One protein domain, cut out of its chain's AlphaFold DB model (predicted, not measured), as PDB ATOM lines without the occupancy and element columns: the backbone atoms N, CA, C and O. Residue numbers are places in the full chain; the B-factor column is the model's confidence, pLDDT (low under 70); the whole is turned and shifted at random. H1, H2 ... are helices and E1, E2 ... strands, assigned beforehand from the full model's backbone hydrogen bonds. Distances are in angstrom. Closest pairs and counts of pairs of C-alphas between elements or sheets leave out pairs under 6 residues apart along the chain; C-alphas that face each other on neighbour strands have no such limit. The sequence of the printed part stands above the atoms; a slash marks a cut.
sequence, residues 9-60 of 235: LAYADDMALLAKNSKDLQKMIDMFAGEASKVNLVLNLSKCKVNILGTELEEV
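AT A GLANCE: This is residues 9 to 60 of the 235 residues of a protein of Rhabditophanes sp. KR3021 (UniProt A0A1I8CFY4). What shape? Strand hairpin E1-E2 leads into a helix, H1, folding back past E2; residues 39 to 60, with no named element, return along H1. What makes it? Under half of the 52 printed residues are in these elements; the class is mixed. It is compact, with radius of gyration of the C-alphas 10.9 A and spans 27 by 23 by 19 A.

IN THESE COORDINATES: Where are the strands? E1, residues 9 to 11, begins at C-alpha 9 (-21.417, -7.467, 112.631), and E2 is residues 14 to 18. And H1? It is residues 22 to 38, 24.8 A long, ending at C-alpha 38 (-11.888, -3.565, 94.087).

HOW THE PARTS SIT: How do strands pair? E1 and E2 are antiparallel, with N 9 and O 16 2.8 A apart. And H1? Its closest C-alphas with E2, Leu 25 and Leu 18, are 7.0 A apart. In H1, 12 of 13 O i to N i+4 pairs are within hydrogen-bond range.

THE WHOLE: How large? C-alphas 38 and 60 are the farthest apart, 29.2 A. Low confidence? Residues 48 to 60 are under pLDDT 70.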
ATOM      1  N   LEU A   9     -21.179  -8.671 111.843       86.12
ATOM      2  CA  LEU A   9     -21.417  -7.467 112.631       86.12
ATOM      3  C   LEU A   9     -20.461  -6.396 112.111       86.12
ATOM      4  O   LEU A   9     -19.263  -6.645 112.042       86.12
ATOM      5  N   ALA A  10     -20.970  -5.226 111.744       88.94
ATOM      6  CA  ALA A  10     -20.142  -4.115 111.291       88.94
ATOM      7  C   ALA A  10     -20.524  -2.839 112.037       88.94
ATOM      8  O   ALA A  10     -21.708  -2.564 112.252       88.94
ATOM      9  N   TYR A  11     -19.520  -2.067 112.436       87.81
ATOM     10  CA  TYR A  11     -19.674  -0.740 113.006       87.81
ATOM     11  C   TYR A  11     -18.490   0.130 112.585       87.81
ATOM     12  O   TYR A  11     -17.363  -0.117 113.003       87.81
ATOM     13  N   ALA A  12     -18.757   1.166 111.786       89.12
ATOM     14  CA  ALA A  12     -17.718   1.984 111.159       89.12
ATOM     15  C   ALA A  12     -16.688   1.116 110.402       89.12
ATOM     16  O   ALA A  12     -17.080   0.367 109.509       89.12
ATOM     17  N   ASP A  13     -15.402   1.224 110.739       86.94
ATOM     18  CA  ASP A  13     -14.296   0.441 110.178       86.94
ATOM     19  C   ASP A  13     -14.107  -0.933 110.848       86.94
ATOM     20  O   ASP A  13     -13.430  -1.800 110.293       86.94
ATOM     21  N   ASP A  14     -14.730  -1.164 112.009       85.00
ATOM     22  CA  ASP A  14     -14.661  -2.434 112.726       85.00
ATOM     23  C   ASP A  14     -15.709  -3.421 112.186       85.00
ATOM     24  O   ASP A  14     -16.919  -3.196 112.272       85.00
ATOM     25  N   MET A  15     -15.253  -4.572 111.691       85.88
ATOM     26  CA  MET A  15     -16.123  -5.659 111.239       85.88
ATOM     27  C   MET A  15     -15.737  -6.990 111.891       85.88
ATOM     28  O   MET A  15     -14.562  -7.340 111.987       85.88
ATOM     29  N   ALA A  16     -16.738  -7.757 112.319       84.12
ATOM     30  CA  ALA A  16     -16.606  -9.116 112.824       84.12
ATOM     31  C   ALA A  16     -17.439 -10.078 111.967       84.12
ATOM     32  O   ALA A  16     -18.660  -9.954 111.870       84.12
ATOM     33  N   LEU A  17     -16.769 -11.053 111.356       85.06
ATOM     34  CA  LEU A  17     -17.402 -12.108 110.568       85.06
ATOM     35  C   LEU A  17     -17.731 -13.300 111.468       85.06
ATOM     36  O   LEU A  17     -16.924 -13.698 112.308       85.06
ATOM     37  N   LEU A  18     -18.922 -13.867 111.295       81.06
ATOM     38  CA  LEU A  18     -19.419 -14.983 112.087       81.06
ATOM     39  C   LEU A  18     -19.609 -16.193 111.179       81.06
ATOM     40  O   LEU A  18     -20.374 -16.155 110.221       81.06
ATOM     41  N   ALA A  19     -18.946 -17.295 111.511       81.38
ATOM     42  CA  ALA A  19     -19.094 -18.550 110.793       81.38
ATOM     43  C   ALA A  19     -19.189 -19.717 111.774       81.38
ATOM     44  O   ALA A  19     -18.689 -19.653 112.896       81.38
ATOM     45  N   LYS A  20     -19.830 -20.805 111.338       79.75
ATOM     46  CA  LYS A  20     -19.919 -22.044 112.128       79.75
ATOM     47  C   LYS A  20     -18.626 -22.854 112.085       79.75
ATOM     48  O   LYS A  20     -18.326 -23.558 113.040       79.75
ATOM     49  N   ASN A  21     -17.886 -22.745 110.981       78.38
ATOM     50  CA  ASN A  21     -16.692 -23.528 110.701       78.38
ATOM     51  C   ASN A  21     -15.543 -22.605 110.293       78.38
ATOM     52  O   ASN A  21     -15.756 -21.641 109.558       78.38
ATOM     53  N   SER A  22     -14.317 -22.967 110.672       78.44
ATOM     54  CA  SER A  22     -13.090 -22.267 110.262       78.44
ATOM     55  C   SER A  22     -12.965 -22.161 108.730       78.44
ATOM     56  O   SER A  22     -12.722 -21.086 108.190       78.44
ATOM     57  N   LYS A  23     -13.285 -23.237 107.996       81.19
ATOM     58  CA  LYS A  23     -13.286 -23.236 106.519       81.19
ATOM     59  C   LYS A  23     -14.258 -22.222 105.909       81.19
ATOM     60  O   LYS A  23     -13.944 -21.616 104.889       81.19
ATOM     61  N   ASP A  24     -15.437 -22.058 106.505       83.31
ATOM     62  CA  ASP A  24     -16.435 -21.105 106.012       83.31
ATOM     63  C   ASP A  24     -16.019 -19.670 106.350       83.31
ATOM     64  O   ASP A  24     -16.169 -18.781 105.515       83.31
ATOM     65  N   LEU A  25     -15.409 -19.463 107.524       81.44
ATOM     66  CA  LEU A  25     -14.833 -18.177 107.912       81.44
ATOM     67  C   LEU A  25     -13.740 -17.733 106.936       81.44
ATOM     68  O   LEU A  25     -13.764 -16.594 106.480       81.44
ATOM     69  N   GLN A  26     -12.827 -18.641 106.572       80.75
ATOM     70  CA  GLN A  26     -11.761 -18.347 105.615       80.75
ATOM     71  C   GLN A  26     -12.336 -17.926 104.261       80.75
ATOM     72  O   GLN A  26     -11.968 -16.883 103.736       80.75
ATOM     73  N   LYS A  27     -13.322 -18.670 103.741       83.69
ATOM     74  CA  LYS A  27     -14.004 -18.313 102.485       83.69
ATOM     75  C   LYS A  27     -14.674 -16.942 102.550       83.69
ATOM     76  O   LYS A  27     -14.619 -16.195 101.576       83.69
ATOM     77  N   MET A  28     -15.329 -16.618 103.668       85.31
ATOM     78  CA  MET A  28     -15.960 -15.308 103.865       85.31
ATOM     79  C   MET A  28     -14.919 -14.187 103.855       85.31
ATOM     80  O   MET A  28     -15.162 -13.133 103.271       85.31
ATOM     81  N   ILE A  29     -13.761 -14.421 104.469       83.81
ATOM     82  CA  ILE A  29     -12.666 -13.457 104.527       83.81
ATOM     83  C   ILE A  29     -12.003 -13.275 103.166       83.81
ATOM     84  O   ILE A  29     -11.824 -12.137 102.746       83.81
ATOM     85  N   ASP A  30     -11.694 -14.358 102.454       84.19
ATOM     86  CA  ASP A  30     -11.077 -14.295 101.125       84.19
ATOM     87  C   ASP A  30     -11.997 -13.564 100.133       84.19
ATOM     88  O   ASP A  30     -11.556 -12.706  99.368       84.19
ATOM     89  N   MET A  31     -13.305 -13.841 100.200       86.31
ATOM     90  CA  MET A  31     -14.317 -13.132  99.415       86.31
ATOM     91  C   MET A  31     -14.365 -11.645  99.775       86.31
ATOM     92  O   MET A  31     -14.370 -10.796  98.885       86.31
ATOM     93  N   PHE A  32     -14.363 -11.316 101.070       85.94
ATOM     94  CA  PHE A  32     -14.372  -9.930 101.527       85.94
ATOM     95  C   PHE A  32     -13.104  -9.177 101.110       85.94
ATOM     96  O   PHE A  32     -13.203  -8.054 100.628       85.94
ATOM     97  N   ALA A  33     -11.926  -9.792 101.233       85.94
ATOM     98  CA  ALA A  33     -10.654  -9.219 100.800       85.94
ATOM     99  C   ALA A  33     -10.638  -8.947  99.287       85.94
ATOM    100  O   ALA A  33     -10.158  -7.899  98.849       85.94
ATOM    101  N   GLY A  34     -11.207  -9.862  98.493       87.56
ATOM    102  CA  GLY A  34     -11.369  -9.696  97.050       87.56
ATOM    103  C   GLY A  34     -12.260  -8.507  96.683       87.56
ATOM    104  O   GLY A  34     -11.883  -7.707  95.830       87.56
ATOM    105  N   GLU A  35     -13.411  -8.343  97.343       88.50
ATOM    106  CA  GLU A  35     -14.302  -7.194  97.109       88.50
ATOM    107  C   GLU A  35     -13.727  -5.877  97.651       88.50
ATOM    108  O   GLU A  35     -13.812  -4.848  96.981       88.50
ATOM    109  N   ALA A  36     -13.083  -5.900  98.821       88.31
ATOM    110  CA  ALA A  36     -12.420  -4.738  99.413       88.31
ATOM    111  C   ALA A  36     -11.314  -4.195  98.495       88.31
ATOM    112  O   ALA A  36     -11.207  -2.986  98.291       88.31
ATOM    113  N   SER A  37     -10.555  -5.088  97.857       89.38
ATOM    114  CA  SER A  37      -9.497  -4.706  96.918       89.38
ATOM    115  C   SER A  37     -10.039  -3.958  95.694       89.38
ATOM    116  O   SER A  37      -9.389  -3.036  95.210       89.38
ATOM    117  N   LYS A  38     -11.254  -4.277  95.220       93.44
ATOM    118  CA  LYS A  38     -11.888  -3.565  94.087       93.44
ATOM    119  C   LYS A  38     -12.230  -2.114  94.412       93.44
ATOM    120  O   LYS A  38     -12.306  -1.288  93.508       93.44
ATOM    121  N   VAL A  39     -12.444  -1.811  95.690       92.12
ATOM    122  CA  VAL A  39     -12.719  -0.458  96.192       92.12
ATOM    123  C   VAL A  39     -11.488   0.181  96.847       92.12
ATOM    124  O   VAL A  39     -11.621   1.167  97.566       92.12
ATOM    125  N   ASN A  40     -10.287  -0.352  96.583       91.31
ATOM    126  CA  ASN A  40      -9.003   0.116  97.122       91.31
ATOM    127  C   ASN A  40      -8.916   0.111  98.663       91.31
ATOM    128  O   ASN A  40      -8.197   0.918  99.253       91.31
ATOM    129  N   LEU A  41      -9.628  -0.804  99.328       88.75
ATOM    130  CA  LEU A  41      -9.516  -1.039 100.766       88.75
ATOM    131  C   LEU A  41      -8.566  -2.207 101.049       88.75
ATOM    132  O   LEU A  41      -8.648  -3.262 100.424       88.75
ATOM    133  N   VAL A  42      -7.694  -2.027 102.043       85.00
ATOM    134  CA  VAL A  42      -6.726  -3.037 102.487       85.00
ATOM    135  C   VAL A  42      -7.062  -3.474 103.906       85.00
ATOM    136  O   VAL A  42      -7.230  -2.644 104.801       85.00
ATOM    137  N   LEU A  43      -7.144  -4.786 104.127       82.75
ATOM    138  CA  LEU A  43      -7.389  -5.344 105.452       82.75
ATOM    139  C   LEU A  43      -6.164  -5.170 106.345       82.75
ATOM    140  O   LEU A  43      -5.038  -5.493 105.966       82.75
ATOM    141  N   ASN A  44      -6.387  -4.705 107.571       82.88
ATOM    142  CA  ASN A  44      -5.324  -4.610 108.555       82.88
ATOM    143  C   ASN A  44      -5.090  -5.973 109.224       82.88
ATOM    144  O   ASN A  44      -5.687  -6.280 110.256       82.88
ATOM    145  N   LEU A  45      -4.168  -6.752 108.658       75.50
ATOM    146  CA  LEU A  45      -3.817  -8.092 109.141       75.50
ATOM    147  C   LEU A  45      -3.352  -8.108 110.604       75.50
ATOM    148  O   LEU A  45      -3.596  -9.079 111.303       75.50
ATOM    149  N   SER A  46      -2.752  -7.023 111.108       74.00
ATOM    150  CA  SER A  46      -2.329  -6.954 112.517       74.00
ATOM    151  C   SER A  46      -3.500  -6.862 113.504       74.00
ATOM    152  O   SER A  46      -3.369  -7.250 114.665       74.00
ATOM    153  N   LYS A  47      -4.649  -6.337 113.054       72.62
ATOM    154  CA  LYS A  47      -5.884  -6.234 113.845       72.62
ATOM    155  C   LYS A  47      -6.818  -7.421 113.614       72.62
ATOM    156  O   LYS A  47      -7.603  -7.759 114.500       72.62
ATOM    157  N   CYS A  48      -6.744  -8.052 112.446       69.75
ATOM    158  CA  CYS A  48      -7.475  -9.274 112.156       69.75
ATOM    159  C   CYS A  48      -6.865 -10.435 112.949       69.75
ATOM    160  O   CYS A  48      -5.743 -10.849 112.695       69.75
ATOM    161  N   LYS A  49      -7.623 -11.019 113.881       64.38
ATOM    162  CA  LYS A  49      -7.214 -12.253 114.583       64.38
ATOM    163  C   LYS A  49      -7.446 -13.518 113.751       64.38
ATOM    164  O   LYS A  49      -7.851 -14.552 114.268       64.38
ATOM    165  N   VAL A  50      -7.258 -13.397 112.446       59.19
ATOM    166  CA  VAL A  50      -7.410 -14.464 111.469       59.19
ATOM    167  C   VAL A  50      -6.282 -14.299 110.465       59.19
ATOM    168  O   VAL A  50      -6.188 -13.256 109.820       59.19
ATOM    169  N   ASN A  51      -5.444 -15.326 110.340       51.56
ATOM    170  CA  ASN A  51      -4.414 -15.372 109.313       51.56
ATOM    171  C   ASN A  51      -5.069 -15.530 107.940       51.56
ATOM    172  O   ASN A  51      -5.755 -16.509 107.662       51.56
ATOM    173  N   ILE A  52      -4.844 -14.550 107.077       46.50
ATOM    174  CA  ILE A  52      -5.124 -14.613 105.643       46.50
ATOM    175  C   ILE A  52      -3.763 -14.872 104.992       46.50
ATOM    176  O   ILE A  52      -2.802 -14.241 105.425       46.50
ATOM    177  N   LEU A  53      -3.688 -15.739 103.967       44.34
ATOM    178  CA  LEU A  53      -2.481 -16.130 103.189       44.34
ATOM    179  C   LEU A  53      -1.843 -17.498 103.541       44.34
ATOM    180  O   LEU A  53      -0.627 -17.622 103.655       44.34
ATOM    181  N   GLY A  54      -2.649 -18.564 103.625       46.69
ATOM    182  CA  GLY A  54      -2.145 -19.941 103.447       46.69
ATOM    183  C   GLY A  54      -1.660 -20.681 104.699       46.69
ATOM    184  O   GLY A  54      -1.082 -21.756 104.574       46.69
ATOM    185  N   THR A  55      -1.919 -20.159 105.898       48.31
ATOM    186  CA  THR A  55      -1.676 -20.850 107.179       48.31
ATOM    187  C   THR A  55      -2.933 -20.839 108.047       48.31
ATOM    188  O   THR A  55      -3.763 -19.943 107.926       48.31
ATOM    189  N   GLU A  56      -3.102 -21.879 108.871       54.25
ATOM    190  CA  GLU A  56      -4.339 -22.150 109.611       54.25
ATOM    191  C   GLU A  56      -4.801 -20.974 110.493       54.25
ATOM    192  O   GLU A  56      -4.014 -20.269 111.128       54.25
ATOM    193  N   LEU A  57      -6.122 -20.792 110.516       59.84
ATOM    194  CA  LEU A  57      -6.867 -19.867 111.363       59.84
ATOM    195  C   LEU A  57      -6.555 -20.100 112.853       59.84
ATOM    196  O   LEU A  57      -6.854 -21.172 113.377       59.84
ATOM    197  N   GLU A  58      -6.031 -19.087 113.553       63.00
ATOM    198  CA  GLU A  58      -5.914 -19.138 115.015       63.00
ATOM    199  C   GLU A  58      -7.316 -19.066 115.636       63.00
ATOM    200  O   GLU A  58      -8.006 -18.046 115.570       63.00
ATOM    201  N   GLU A  59      -7.769 -20.163 116.240       64.50
ATOM    202  CA  GLU A  59      -9.029 -20.169 116.972       64.50
ATOM    203  C   GLU A  59      -8.859 -19.442 118.315       64.50
ATOM    204  O   GLU A  59      -8.332 -19.984 119.288       64.50
ATOM    205  N   VAL A  60      -9.335 -18.198 118.388       69.19
ATOM    206  CA  VAL A  60      -9.248 -17.401 119.616       69.19
ATOM    207  C   VAL A  60     -10.448 -17.665 120.527       69.19
ATOM    208  O   VAL A  60     -11.603 -17.467 120.156       69.19
TER     209      VAL A  60